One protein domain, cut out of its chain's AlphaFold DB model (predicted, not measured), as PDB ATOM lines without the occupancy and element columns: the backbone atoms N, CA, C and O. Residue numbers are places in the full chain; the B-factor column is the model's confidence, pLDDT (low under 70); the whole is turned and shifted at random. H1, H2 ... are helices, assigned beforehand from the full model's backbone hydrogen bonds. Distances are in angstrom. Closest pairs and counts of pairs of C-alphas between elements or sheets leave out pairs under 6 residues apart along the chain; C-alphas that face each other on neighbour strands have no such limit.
ATOM      1  N   SER A  90      36.662   1.582  -4.146       84.31
ATOM      2  CA  SER A  90      35.381   0.995  -4.551       84.31
ATOM      3  C   SER A  90      34.832   1.560  -5.865       84.31
ATOM      4  O   SER A  90      34.297   0.798  -6.656       84.31
ATOM      5  N   ASP A  91      35.005   2.861  -6.122       87.06
ATOM      6  CA  ASP A  91      34.610   3.498  -7.388       87.06
ATOM      7  C   ASP A  91      35.495   3.029  -8.544       87.06
ATOM      8  O   ASP A  91      35.019   2.791  -9.651       87.06
ATOM      9  N   CYS A  92      36.794   2.867  -8.285       85.12
ATOM     10  CA  CYS A  92      37.735   2.401  -9.294       85.12
ATOM     11  C   CYS A  92      37.486   0.938  -9.674       85.12
ATOM     12  O   CYS A  92      37.599   0.569 -10.840       85.12
ATOM     13  N   THR A  93      37.127   0.098  -8.708       85.38
ATOM     14  CA  THR A  93      36.938  -1.343  -8.914       85.38
ATOM     15  C   THR A  93      35.498  -1.709  -9.266       85.38
ATOM     16  O   THR A  93      35.188  -2.891  -9.393       85.38
ATOM     17  N   ASP A  94      34.605  -0.725  -9.394       84.12
ATOM     18  CA  ASP A  94      33.207  -0.974  -9.723       84.12
ATOM     19  C   ASP A  94      33.071  -1.582 -11.130       84.12
ATOM     20  O   ASP A  94      33.610  -1.076 -12.119       84.12
ATOM     21  N   ASN A  95      32.325  -2.682 -11.229       78.62
ATOM     22  CA  ASN A  95      32.172  -3.429 -12.478       78.62
ATOM     23  C   ASN A  95      31.264  -2.725 -13.506       78.62
ATOM     24  O   ASN A  95      31.231  -3.120 -14.673       78.62
ATOM     25  N   GLN A  96      30.506  -1.704 -13.098       80.81
ATOM     26  CA  GLN A  96      29.565  -0.965 -13.945       80.81
ATOM     27  C   GLN A  96      30.080   0.425 -14.320       80.81
ATOM     28  O   GLN A  96      29.832   0.883 -15.437       80.81
ATOM     29  N   THR A  97      30.772   1.100 -13.404       81.12
ATOM     30  CA  THR A  97      31.205   2.496 -13.566       81.12
ATOM     31  C   THR A  97      32.703   2.706 -13.381       81.12
ATOM     32  O   THR A  97      33.187   3.791 -13.697       81.12
ATOM     33  N   GLY A  98      33.428   1.697 -12.897       85.06
ATOM     34  CA  GLY A  98      34.858   1.758 -12.609       85.06
ATOM     35  C   GLY A  98      35.756   1.412 -13.796       85.06
ATOM     36  O   GLY A  98      35.334   1.394 -14.958       85.06
ATOM     37  N   ALA A  99      37.011   1.082 -13.491       85.50
ATOM     38  CA  ALA A  99      38.040   0.699 -14.454       85.50
ATOM     39  C   ALA A  99      37.604  -0.485 -15.327       85.50
ATOM     40  O   ALA A  99      37.943  -0.543 -16.506       85.50
ATOM     41  N   TYR A 100      36.796  -1.397 -14.782       82.38
ATOM     42  CA  TYR A 100      36.223  -2.525 -15.516       82.38
ATOM     43  C   TYR A 100      35.385  -2.078 -16.727       82.38
ATOM     44  O   TYR A 100      35.502  -2.641 -17.815       82.38
ATOM     45  N   ALA A 101      34.552  -1.047 -16.556       84.12
ATOM     46  CA  ALA A 101      33.634  -0.553 -17.581       84.12
ATOM     47  C   ALA A 101      34.253   0.511 -18.501       84.12
ATOM     48  O   ALA A 101      33.674   0.830 -19.544       84.12
ATOM     49  N   ASN A 102      35.430   1.027 -18.144       86.62
ATOM     50  CA  ASN A 102      36.110   2.111 -18.840       86.62
ATOM     51  C   ASN A 102      37.480   1.647 -19.361       86.62
ATOM     52  O   ASN A 102      37.561   1.052 -20.439       86.62
ATOM     53  N   GLU A 103      38.556   1.888 -18.612       87.69
ATOM     54  CA  GLU A 103      39.942   1.651 -19.035       87.69
ATOM     55  C   GLU A 103      40.227   0.191 -19.427       87.69
ATOM     56  O   GLU A 103      40.929  -0.067 -20.406       87.69
ATOM     57  N   CYS A 104      39.630  -0.765 -18.717       88.06
ATOM     58  CA  CYS A 104      39.800  -2.203 -18.921       88.06
ATOM     59  C   CYS A 104      38.643  -2.840 -19.706       88.06
ATOM     60  O   CYS A 104      38.589  -4.067 -19.837       88.06
ATOM     61  N   LYS A 105      37.744  -2.036 -20.295       88.25
ATOM     62  CA  LYS A 105      36.528  -2.524 -20.965       88.25
ATOM     63  C   LYS A 105      36.799  -3.559 -22.056       88.25
ATOM     64  O   LYS A 105      36.034  -4.504 -22.200       88.25
ATOM     65  N   ALA A 106      37.866  -3.394 -22.834       88.44
ATOM     66  CA  ALA A 106      38.201  -4.339 -23.901       88.44
ATOM     67  C   ALA A 106      38.564  -5.735 -23.356       88.44
ATOM     68  O   ALA A 106      38.216  -6.746 -23.960       88.44
ATOM     69  N   LEU A 107      39.234  -5.789 -22.200       89.50
ATOM     70  CA  LEU A 107      39.577  -7.038 -21.515       89.50
ATOM     71  C   LEU A 107      38.345  -7.638 -20.830       89.50
ATOM     72  O   LEU A 107      38.154  -8.851 -20.869       89.50
ATOM     73  N   ALA A 108      37.480  -6.785 -20.276       85.81
ATOM     74  CA  ALA A 108      36.208  -7.195 -19.697       85.81
ATOM     75  C   ALA A 108      35.306  -7.844 -20.752       85.81
ATOM     76  O   ALA A 108      34.806  -8.942 -20.539       85.81
ATOM     77  N   ASP A 109      35.165  -7.223 -21.923       89.12
ATOM     78  CA  ASP A 109      34.374  -7.752 -23.039       89.12
ATOM     79  C   ASP A 109      34.937  -9.091 -23.546       89.12
ATOM     80  O   ASP A 109      34.197 -10.057 -23.727       89.12
ATOM     81  N   ALA A 110      36.267  -9.198 -23.660       87.44
ATOM     82  CA  ALA A 110      36.938 -10.442 -24.035       87.44
ATOM     83  C   ALA A 110      36.761 -11.572 -23.002       87.44
ATOM     84  O   ALA A 110      36.750 -12.745 -23.387       87.44
ATOM     85  N   CYS A 111      36.635 -11.231 -21.715       86.94
ATOM     86  CA  CYS A 111      36.346 -12.180 -20.644       86.94
ATOM     87  C   CYS A 111      34.862 -12.562 -20.604       86.94
ATOM     88  O   CYS A 111      34.542 -13.733 -20.485       86.94
ATOM     89  N   VAL A 112      33.939 -11.615 -20.786       88.56
ATOM     90  CA  VAL A 112      32.491 -11.888 -20.832       88.56
ATOM     91  C   VAL A 112      32.106 -12.718 -22.061       88.56
ATOM     92  O   VAL A 112      31.189 -13.534 -21.993       88.56
ATOM     93  N   ALA A 113      32.816 -12.553 -23.178       89.12
ATOM     94  CA  ALA A 113      32.640 -13.377 -24.371       89.12
ATOM     95  C   ALA A 113      33.116 -14.835 -24.190       89.12
ATOM     96  O   ALA A 113      32.843 -15.678 -25.047       89.12
ATOM     97  N   ASP A 114      33.841 -15.132 -23.111       90.50
ATOM     98  CA  ASP A 114      34.382 -16.446 -22.785       90.50
ATOM     99  C   ASP A 114      33.673 -16.999 -21.533       90.50
ATOM    100  O   ASP A 114      33.833 -16.448 -20.444       90.50
ATOM    101  N   PRO A 115      32.855 -18.059 -21.652       88.94
ATOM    102  CA  PRO A 115      31.999 -18.500 -20.550       88.94
ATOM    103  C   PRO A 115      32.798 -18.971 -19.330       88.94
ATOM    104  O   PRO A 115      32.355 -18.770 -18.201       88.94
ATOM    105  N   ASP A 116      33.985 -19.544 -19.541       90.25
ATOM    106  CA  ASP A 116      34.852 -19.985 -18.454       90.25
ATOM    107  C   ASP A 116      35.503 -18.786 -17.747       90.25
ATOM    108  O   ASP A 116      35.584 -18.750 -16.519       90.25
ATOM    109  N   CYS A 117      35.902 -17.755 -18.502       87.31
ATOM    110  CA  CYS A 117      36.416 -16.512 -17.922       87.31
ATOM    111  C   CYS A 117      35.326 -15.760 -17.147       87.31
ATOM    112  O   CYS A 117      35.579 -15.263 -16.051       87.31
ATOM    113  N   GLN A 118      34.100 -15.711 -17.675       89.56
ATOM    114  CA  GLN A 118      32.963 -15.102 -16.988       89.56
ATOM    115  C   GLN A 118      32.620 -15.837 -15.683       89.56
ATOM    116  O   GLN A 118      32.351 -15.190 -14.666       89.56
ATOM    117  N   ALA A 119      32.636 -17.173 -15.696       88.69
ATOM    118  CA  ALA A 119      32.415 -17.981 -14.500       88.69
ATOM    119  C   ALA A 119      33.505 -17.724 -13.448       88.69
ATOM    120  O   ALA A 119      33.181 -17.502 -12.279       88.69
ATOM    121  N   LEU A 120      34.772 -17.661 -13.873       87.62
ATOM    122  CA  LEU A 120      35.893 -17.324 -12.999       87.62
ATOM    123  C   LEU A 120      35.758 -15.912 -12.417       87.62
ATOM    124  O   LEU A 120      35.863 -15.746 -11.207       87.62
ATOM    125  N   ALA A 121      35.431 -14.912 -13.239       85.62
ATOM    126  CA  ALA A 121      35.231 -13.539 -12.779       85.62
ATOM    127  C   ALA A 121      34.083 -13.413 -11.774       85.62
ATOM    128  O   ALA A 121      34.195 -12.688 -10.789       85.62
ATOM    129  N   THR A 122      32.999 -14.155 -11.993       87.12
ATOM    130  CA  THR A 122      31.868 -14.194 -11.059       87.12
ATOM    131  C   THR A 122      32.274 -14.843  -9.738       87.12
ATOM    132  O   THR A 122      31.935 -14.326  -8.678       87.12
ATOM    133  N   CYS A 123      33.024 -15.948  -9.783       87.00
ATOM    134  CA  CYS A 123      33.518 -16.612  -8.579       87.00
ATOM    135  C   CYS A 123      34.472 -15.705  -7.789       87.00
ATOM    136  O   CYS A 123      34.279 -15.512  -6.589       87.00
ATOM    137  N   SER A 124      35.442 -15.087  -8.469       85.31
ATOM    138  CA  SER A 124      36.424 -14.206  -7.839       85.31
ATOM    139  C   SER A 124      35.803 -12.941  -7.255       85.31
ATOM    140  O   SER A 124      36.022 -12.651  -6.085       85.31
ATOM    141  N   TYR A 125      35.007 -12.192  -8.019       81.12
ATOM    142  CA  TYR A 125      34.502 -10.894  -7.553       81.12
ATOM    143  C   TYR A 125      33.350 -10.983  -6.548       81.12
ATOM    144  O   TYR A 125      33.109 -10.014  -5.833       81.12
ATOM    145  N   ASP A 126      32.663 -12.125  -6.450       80.00
ATOM    146  CA  ASP A 126      31.631 -12.346  -5.426       80.00
ATOM    147  C   ASP A 126      32.219 -12.838  -4.090       80.00
ATOM    148  O   ASP A 126      31.644 -12.589  -3.029       80.00
ATOM    149  N   LYS A 127      33.348 -13.563  -4.126       75.25
ATOM    150  CA  LYS A 127      33.876 -14.300  -2.962       75.25
ATOM    151  C   LYS A 127      35.223 -13.810  -2.450       75.25
ATOM    152  O   LYS A 127      35.514 -14.011  -1.270       75.25
ATOM    153  N   CYS A 128      36.051 -13.223  -3.305       83.25
ATOM    154  CA  CYS A 128      37.440 -12.938  -2.981       83.25
ATOM    155  C   CYS A 128      37.632 -11.463  -2.613       83.25
ATOM    156  O   CYS A 128      37.171 -10.551  -3.295       83.25
ATOM    157  N   VAL A 129      38.330 -11.231  -1.503       81.38
ATOM    158  CA  VAL A 129      38.708  -9.892  -1.031       81.38
ATOM    159  C   VAL A 129      39.998  -9.420  -1.705       81.38
ATOM    160  O   VAL A 129      40.740 -10.224  -2.249       81.38
ATOM    161  N   LEU A 130      40.327  -8.130  -1.649       75.56
ATOM    162  CA  LEU A 130      41.610  -7.628  -2.160       75.56
ATOM    163  C   LEU A 130      42.737  -7.846  -1.146       75.56
ATOM    164  O   LEU A 130      43.131  -6.943  -0.421       75.56
ATOM    165  N   SER A 131      43.258  -9.064  -1.079       79.12
ATOM    166  CA  SER A 131      44.391  -9.411  -0.219       79.12
ATOM    167  C   SER A 131      45.164 -10.602  -0.784       79.12
ATOM    168  O   SER A 131      44.780 -11.186  -1.799       79.12
ATOM    169  N   THR A 132      46.231 -11.015  -0.104       78.12
ATOM    170  CA  THR A 132      46.960 -12.254  -0.412       78.12
ATOM    171  C   THR A 132      46.028 -13.474  -0.431       78.12
ATOM    172  O   THR A 132      46.087 -14.285  -1.353       78.12
ATOM    173  N   GLU A 133      45.113 -13.575   0.542       79.44
ATOM    174  CA  GLU A 133      44.092 -14.635   0.600       79.44
ATOM    175  C   GLU A 133      43.099 -14.533  -0.558       79.44
ATOM    176  O   GLU A 133      42.689 -15.546  -1.120       79.44
ATOM    177  N   GLY A 134      42.769 -13.310  -0.966       77.81
ATOM    178  CA  GLY A 134      41.985 -13.022  -2.157       77.81
ATOM    179  C   GLY A 134      42.574 -13.559  -3.450       77.81
ATOM    180  O   GLY A 134      41.879 -14.205  -4.231       77.81
ATOM    181  N   GLY A 135      43.874 -13.337  -3.655       76.31
ATOM    182  CA  GLY A 135      44.582 -13.856  -4.825       76.31
ATOM    183  C   GLY A 135      44.567 -15.386  -4.864       76.31
ATOM    184  O   GLY A 135      44.404 -15.984  -5.926       76.31
ATOM    185  N   CYS A 136      44.639 -16.028  -3.696       81.19
ATOM    186  CA  CYS A 136      44.510 -17.478  -3.576       81.19
ATOM    187  C   CYS A 136      43.078 -17.990  -3.743       81.19
ATOM    188  O   CYS A 136      42.875 -19.042  -4.345       81.19
ATOM    189  N   CYS A 137      42.084 -17.244  -3.263       83.69
ATOM    190  CA  CYS A 137      40.669 -17.513  -3.506       83.69
ATOM    191  C   CYS A 137      40.362 -17.507  -5.013       83.69
ATOM    192  O   CYS A 137      39.711 -18.423  -5.508       83.69
ATOM    193  N   THR A 138      40.932 -16.560  -5.761       83.69
ATOM    194  CA  THR A 138      40.844 -16.508  -7.225       83.69
ATOM    195  C   THR A 138      41.448 -17.745  -7.895       83.69
ATOM    196  O   THR A 138      40.859 -18.299  -8.825       83.69
ATOM    197  N   ILE A 139      42.600 -18.222  -7.415       82.12
ATOM    198  CA  ILE A 139      43.222 -19.449  -7.937       82.12
ATOM    199  C   ILE A 139      42.349 -20.673  -7.624       82.12
ATOM    200  O   ILE A 139      42.087 -21.461  -8.532       82.12
ATOM    201  N   LYS A 140      41.807 -20.789  -6.403       84.88
ATOM    202  CA  LYS A 140      40.862 -21.864  -6.050       84.88
ATOM    203  C   LYS A 140      39.596 -21.834  -6.907       84.88
ATOM    204  O   LYS A 140      39.197 -22.870  -7.419       84.88
ATOM    205  N   CYS A 141      39.018 -20.658  -7.155       86.12
ATOM    206  CA  CYS A 141      37.899 -20.502  -8.087       86.12
ATOM    207  C   CYS A 141      38.232 -21.060  -9.478       86.12
ATOM    208  O   CYS A 141      37.401 -21.733 -10.091       86.12
ATOM    209  N   ALA A 142      39.446 -20.817  -9.976       85.75
ATOM    210  CA  ALA A 142      39.869 -21.352 -11.262       85.75
ATOM    211  C   ALA A 142      39.991 -22.883 -11.246       85.75
ATOM    212  O   ALA A 142      39.601 -23.525 -12.226       85.75
ATOM    213  N   GLU A 143      40.487 -23.461 -10.149       85.19
ATOM    214  CA  GLU A 143      40.596 -24.911  -9.948       85.19
ATOM    215  C   GLU A 143      39.223 -25.589  -9.819       85.19
ATOM    216  O   GLU A 143      38.955 -26.551 -10.543       85.19
ATOM    217  N   ASP A 144      38.335 -25.069  -8.966       86.56
ATOM    218  CA  ASP A 144      36.981 -25.598  -8.734       86.56
ATOM    219  C   ASP A 144      36.123 -25.569 -10.007       86.56
ATOM    220  O   ASP A 144      35.343 -26.487 -10.272       86.56
ATOM    221  N   LEU A 145      36.290 -24.529 -10.827       86.38
ATOM    222  CA  LEU A 145      35.606 -24.392 -12.114       86.38
ATOM    223  C   LEU A 145      36.300 -25.152 -13.254       86.38
ATOM    224  O   LEU A 145      35.793 -25.144 -14.375       86.38
ATOM    225  N   ALA A 146      37.444 -25.799 -12.996       86.81
ATOM    226  CA  ALA A 146      38.290 -26.428 -14.011       86.81
ATOM    227  C   ALA A 146      38.581 -25.491 -15.202       86.81
ATOM    228  O   ALA A 146      38.535 -25.893 -16.369       86.81
ATOM    229  N   THR A 147      38.866 -24.224 -14.893       84.62
ATOM    230  CA  THR A 147      38.993 -23.151 -15.885       84.62
ATOM    231  C   THR A 147      40.154 -23.453 -16.842       84.62
ATOM    232  O   THR A 147      41.287 -23.662 -16.396       84.62
ATOM    233  N   PRO A 148      39.934 -23.457 -18.169       85.38
ATOM    234  CA  PRO A 148      41.002 -23.672 -19.127       85.38
ATOM    235  C   PRO A 148      42.029 -22.537 -19.053       85.38
ATOM    236  O   PRO A 148      41.687 -21.368 -18.880       85.38
ATOM    237  N   ALA A 149      43.305 -22.866 -19.271       82.88
ATOM    238  CA  ALA A 149      44.413 -21.911 -19.151       82.88
ATOM    239  C   ALA A 149      44.221 -20.628 -19.987       82.88
ATOM    240  O   ALA A 149      44.636 -19.551 -19.572       82.88
ATOM    241  N   ALA A 150      43.559 -20.724 -21.145       85.06
ATOM    242  CA  ALA A 150      43.249 -19.569 -21.986       85.06
ATOM    243  C   ALA A 150      42.254 -18.597 -21.326       85.06
ATOM    244  O   ALA A 150      42.425 -17.384 -21.434       85.06
ATOM    245  N   ALA A 151      41.239 -19.111 -20.628       85.00
ATOM    246  CA  ALA A 151      40.271 -18.303 -19.892       85.00
ATOM    247  C   ALA A 151      40.893 -17.705 -18.625       85.00
ATOM    248  O   ALA A 151      40.700 -16.525 -18.343       85.00
ATOM    249  N   LEU A 152      41.736 -18.473 -17.930       83.94
ATOM    250  CA  LEU A 152      42.509 -17.992 -16.784       83.94
ATOM    251  C   LEU A 152      43.437 -16.831 -17.177       83.94
ATOM    252  O   LEU A 152      43.481 -15.822 -16.481       83.94
ATOM    253  N   GLN A 153      44.123 -16.917 -18.322       86.00
ATOM    254  CA  GLN A 153      44.958 -15.819 -18.823       86.00
ATOM    255  C   GLN A 153      44.148 -14.565 -19.175       86.00
ATOM    256  O   GLN A 153      44.592 -13.453 -18.890       86.00
ATOM    257  N   LYS A 154      42.958 -14.721 -19.775       86.88
ATOM    258  CA  LYS A 154      42.050 -13.590 -20.034       86.88
ATOM    259  C   LYS A 154      41.603 -12.931 -18.734       86.88
ATOM    260  O   LYS A 154      41.614 -11.705 -18.646       86.88
ATOM    261  N   PHE A 155      41.262 -13.741 -17.734       87.56
ATOM    262  CA  PHE A 155      40.872 -13.255 -16.420       87.56
ATOM    263  C   PHE A 155      42.027 -12.510 -15.745       87.56
ATOM    264  O   PHE A 155      41.854 -11.360 -15.367       87.56
ATOM    265  N   GLN A 156      43.227 -13.091 -15.686       86.25
ATOM    266  CA  GLN A 156      44.407 -12.431 -15.112       86.25
ATOM    267  C   GLN A 156      44.753 -11.113 -15.814       86.25
ATOM    268  O   GLN A 156      45.145 -10.154 -15.155       86.25
ATOM    269  N   ALA A 157      44.600 -11.039 -17.140       87.44
ATOM    270  CA  ALA A 157      44.838  -9.803 -17.882       87.44
ATOM    271  C   ALA A 157      43.825  -8.706 -17.512       87.44
ATOM    272  O   ALA A 157      44.214  -7.554 -17.309       87.44
ATOM    273  N   LEU A 158      42.541  -9.059 -17.402       87.75
ATOM    274  CA  LEU A 158      41.485  -8.157 -16.936       87.75
ATOM    275  C   LEU A 158      41.736  -7.701 -15.496       87.75
ATOM    276  O   LEU A 158      41.728  -6.507 -15.202       87.75
ATOM    277  N   ASP A 159      42.009  -8.654 -14.621       86.00
ATOM    278  CA  ASP A 159      42.171  -8.442 -13.195       86.00
ATOM    279  C   ASP A 159      43.424  -7.606 -12.876       86.00
ATOM    280  O   ASP A 159      43.353  -6.623 -12.135       86.00
ATOM    281  N   SER A 160      44.550  -7.884 -13.545       85.69
ATOM    282  CA  SER A 160      45.758  -7.050 -13.463       85.69
ATOM    283  C   SER A 160      45.519  -5.643 -14.025       85.69
ATOM    284  O   SER A 160      45.968  -4.657 -13.434       85.69
ATOM    285  N   CYS A 161      44.749  -5.498 -15.110       87.12
ATOM    286  CA  CYS A 161      44.382  -4.176 -15.621       87.12
ATOM    287  C   CYS A 161      43.620  -3.349 -14.572       87.12
ATOM    288  O   CYS A 161      43.957  -2.181 -14.348       87.12
ATOM    289  N   VAL A 162      42.634  -3.951 -13.899       87.25
ATOM    290  CA  VAL A 162      41.803  -3.262 -12.904       87.25
ATOM    291  C   VAL A 162      42.604  -2.991 -11.630       87.25
ATOM    292  O   VAL A 162      42.816  -1.830 -11.286       87.25
ATOM    293  N   PHE A 163      43.111  -4.019 -10.950       84.62
ATOM    294  CA  PHE A 163      43.674  -3.866  -9.602       84.62
ATOM    295  C   PHE A 163      45.165  -3.523  -9.579       84.62
ATOM    296  O   PHE A 163      45.608  -2.822  -8.669       84.62
ATOM    297  N   CYS A 164      45.939  -3.962 -10.575       83.69
ATOM    298  CA  CYS A 164      47.404  -3.853 -10.564       83.69
ATOM    299  C   CYS A 164      47.939  -2.692 -11.403       83.69
ATOM    300  O   CYS A 164      49.026  -2.182 -11.116       83.69
ATOM    301  N   GLN A 165      47.167  -2.220 -12.384       86.06
ATOM    302  CA  GLN A 165      47.530  -1.060 -13.199       86.06
ATOM    303  C   GLN A 165      46.670   0.166 -12.897       86.06
ATOM    304  O   GLN A 165      47.220   1.213 -12.558       86.06
ATOM    305  N   THR A 166      45.342   0.049 -12.980       86.19
ATOM    306  CA  THR A 166      44.448   1.221 -12.931       86.19
ATOM    307  C   THR A 166      44.156   1.667 -11.498       86.19
ATOM    308  O   THR A 166      44.327   2.839 -11.159       86.19
ATOM    309  N   CYS A 167      43.773   0.728 -10.632       85.50
ATOM    310  CA  CYS A 167      43.341   1.015  -9.266       85.50
ATOM    311  C   CYS A 167      44.437   0.833  -8.216       85.50
ATOM    312  O   CYS A 167      44.213   1.156  -7.056       85.50
ATOM    313  N   LYS A 168      45.637   0.369  -8.587       83.38
ATOM    314  CA  LYS A 168      46.715   0.029  -7.639       83.38
ATOM    315  C   LYS A 168      47.076   1.159  -6.676       83.38
ATOM    316  O   LYS A 168      47.282   0.918  -5.492       83.38
ATOM    317  N   THR A 169      47.173   2.385  -7.182       80.81
ATOM    318  CA  THR A 169      47.518   3.572  -6.384       80.81
ATOM    319  C   THR A 169      46.373   4.036  -5.485       80.81
ATOM    320  O   THR A 169      46.634   4.635  -4.450       80.81
ATOM    321  N   ILE A 170      45.124   3.736  -5.854       85.25
ATOM    322  CA  ILE A 170      43.911   4.117  -5.115       85.25
ATOM    323  C   ILE A 170      43.553   3.048  -4.067       85.25
ATOM    324  O   ILE A 170      43.101   3.365  -2.972       85.25
ATOM    325  N   CYS A 171      43.783   1.777  -4.391       81.19
ATOM    326  CA  CYS A 171      43.519   0.606  -3.555       81.19
ATOM    327  C   CYS A 171      44.755   0.135  -2.769       81.19
ATOM    328  O   CYS A 171      44.769  -0.988  -2.260       81.19
ATOM    329  N   GLY A 172      45.799   0.968  -2.678       77.12
ATOM    330  CA  GLY A 172      47.063   0.630  -2.019       77.12
ATOM    331  C   GLY A 172      46.865   0.186  -0.569       77.12
ATOM    332  O   GLY A 172      47.293  -0.903  -0.195       77.12
ATOM    333  N   ASP A 173      46.126   0.978   0.209       75.25
ATOM    334  CA  ASP A 173      45.789   0.676   1.607       75.25
ATOM    335  C   ASP A 173      44.728  -0.430   1.761       75.25
ATOM    336  O   ASP A 173      44.508  -0.933   2.859       75.25
ATOM    337  N   SER A 174      44.062  -0.826   0.671       75.75
ATOM    338  CA  SER A 174      43.039  -1.883   0.661       75.75
ATOM    339  C   SER A 174      43.598  -3.274   0.359       75.75
ATOM    340  O   SER A 174      42.820  -4.215   0.323       75.75
ATOM    341  N   GLY A 175      44.913  -3.411   0.139       74.12
ATOM    342  CA  GLY A 175      45.569  -4.705  -0.093       74.12
ATOM    343  C   GLY A 175      45.750  -5.097  -1.565       74.12
ATOM    344  O   GLY A 175      46.255  -6.185  -1.847       74.12
ATOM    345  N   ALA A 176      45.449  -4.198  -2.512       77.75
ATOM    346  CA  ALA A 176      45.735  -4.406  -3.935       77.75
ATOM    347  C   ALA A 176      47.195  -4.803  -4.255       77.75
ATOM    348  O   ALA A 176      47.374  -5.707  -5.068       77.75
ATOM    349  N   PRO A 177      48.258  -4.216  -3.657       79.56
ATOM    350  CA  PRO A 177      49.628  -4.630  -3.978       79.56
ATOM    351  C   PRO A 177      49.928  -6.086  -3.583       79.56
ATOM    352  O   PRO A 177      50.597  -6.787  -4.341       79.56
ATOM    353  N   GLU A 178      49.402  -6.544  -2.445       79.62
ATOM    354  CA  GLU A 178      49.564  -7.919  -1.959       79.62
ATOM    355  C   GLU A 178      48.779  -8.911  -2.832       79.62
ATOM    356  O   GLU A 178      49.298  -9.952  -3.228       79.62
ATOM    357  N   TYR A 179      47.548  -8.550  -3.201       81.00
ATOM    358  CA  TYR A 179      46.715  -9.309  -4.134       81.00
ATOM    359  C   TYR A 179      47.401  -9.482  -5.502       81.00
ATOM    360  O   TYR A 179      47.541 -10.601  -6.004       81.00
ATOM    361  N   CYS A 180      47.913  -8.388  -6.069       80.94
ATOM    362  CA  CYS A 180      48.629  -8.392  -7.344       80.94
ATOM    363  C   CYS A 180      49.876  -9.273  -7.314       80.94
ATOM    364  O   CYS A 180      50.133 -10.011  -8.263       80.94
ATOM    365  N   ALA A 181      50.622  -9.263  -6.206       80.19
ATOM    366  CA  ALA A 181      51.790 -10.119  -6.051       80.19
ATOM    367  C   ALA A 181      51.443 -11.619  -6.115       80.19
ATOM    368  O   ALA A 181      52.281 -12.410  -6.541       80.19
ATOM    369  N   VAL A 182      50.228 -12.024  -5.731       79.12
ATOM    370  CA  VAL A 182      49.773 -13.423  -5.810       79.12
ATOM    371  C   VAL A 182      49.266 -13.771  -7.208       79.12
ATOM    372  O   VAL A 182      49.696 -14.776  -7.782       79.12
ATOM    373  N   VAL A 183      48.382 -12.938  -7.765       73.56
ATOM    374  CA  VAL A 183      47.712 -13.209  -9.046       73.56
ATOM    375  C   VAL A 183      48.674 -13.079 -10.231       73.56
ATOM    376  O   VAL A 183      48.652 -13.930 -11.119       73.56
ATOM    377  N   GLU A 184      49.570 -12.084 -10.230       72.56
ATOM    378  CA  GLU A 184      50.556 -11.896 -11.309       72.56
ATOM    379  C   GLU A 184      51.718 -12.893 -11.232       72.56
ATOM    380  O   GLU A 184      52.258 -13.296 -12.263       72.56
ATOM    381  N   ALA A 185      52.099 -13.334 -10.028       66.38
ATOM    382  CA  ALA A 185      53.120 -14.367  -9.871       66.38
ATOM    383  C   ALA A 185      52.590 -15.782 -10.153       66.38
ATOM    384  O   ALA A 185      53.385 -16.724 -10.136       66.38
ATOM    385  N   ALA A 186      51.271 -15.941 -10.361       59.16
ATOM    386  CA  ALA A 186      50.587 -17.235 -10.379       59.16
ATOM    387  C   ALA A 186      51.084 -18.129  -9.228       59.16
ATOM    388  O   ALA A 186      51.468 -19.281  -9.440       59.16
TER     389      ALA A 186
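What this domain is: This is residues 90 to 186 of the 191 residues of an uncharacterized protein of Polyangium spumosum (UniProt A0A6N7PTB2). Five helices form a compact cluster round the long H4, with H1, H2 and H5 packed on it and H3 packed on H2 and H5. The 97 printed residues have five named helices, H1 to H5 in chain order, and no named strand: all helix. The radius of gyration of the C-alphas is 11.9 A, and the spans are 32 by 26 by 21 A.

Where its parts are: After residues 90 to 104, H1 is residues 105 to 112, from C-alpha 105 at (36.528, -2.524, -20.965). H2 is residues 115 to 127, 18.2 A; H3 132 to 144, 18.6 A; H4 149 to 166, 24.0 A, with a kink of 30 degrees near residue 160. H5, residues 176 to 183, ends at (47.712, -13.209, -9.046).

How they stand to each other: H1 touches H4, closest C-alphas Leu 107 and Leu 158, 5.1 A. H2 and H3 form a helical hairpin, closest C-alphas Ser 124 and Thr 138, 5.0 A. H2 touches H4, C-alphas Cys 117 and Ala 151 closest, 4.7 A. H4 and H5 form a helical hairpin at a shallow tilt of 16 degrees, closest C-alphas Cys 164 and Cys 180, 5.7 A. H3 touches H5, closest C-alphas Thr 132 and Tyr 179, 4.8 A. In H1, H2, H3 and H5 every O i to N i+4 pair is within hydrogen-bond range; in H4, 12 of 14.

The domain as a whole: The C-alphas farthest apart, Pro 115 and Asp 173, are 32.4 A apart. The printed part has no cut and no long link; pLDDT is under 70 at residues 185 to 186.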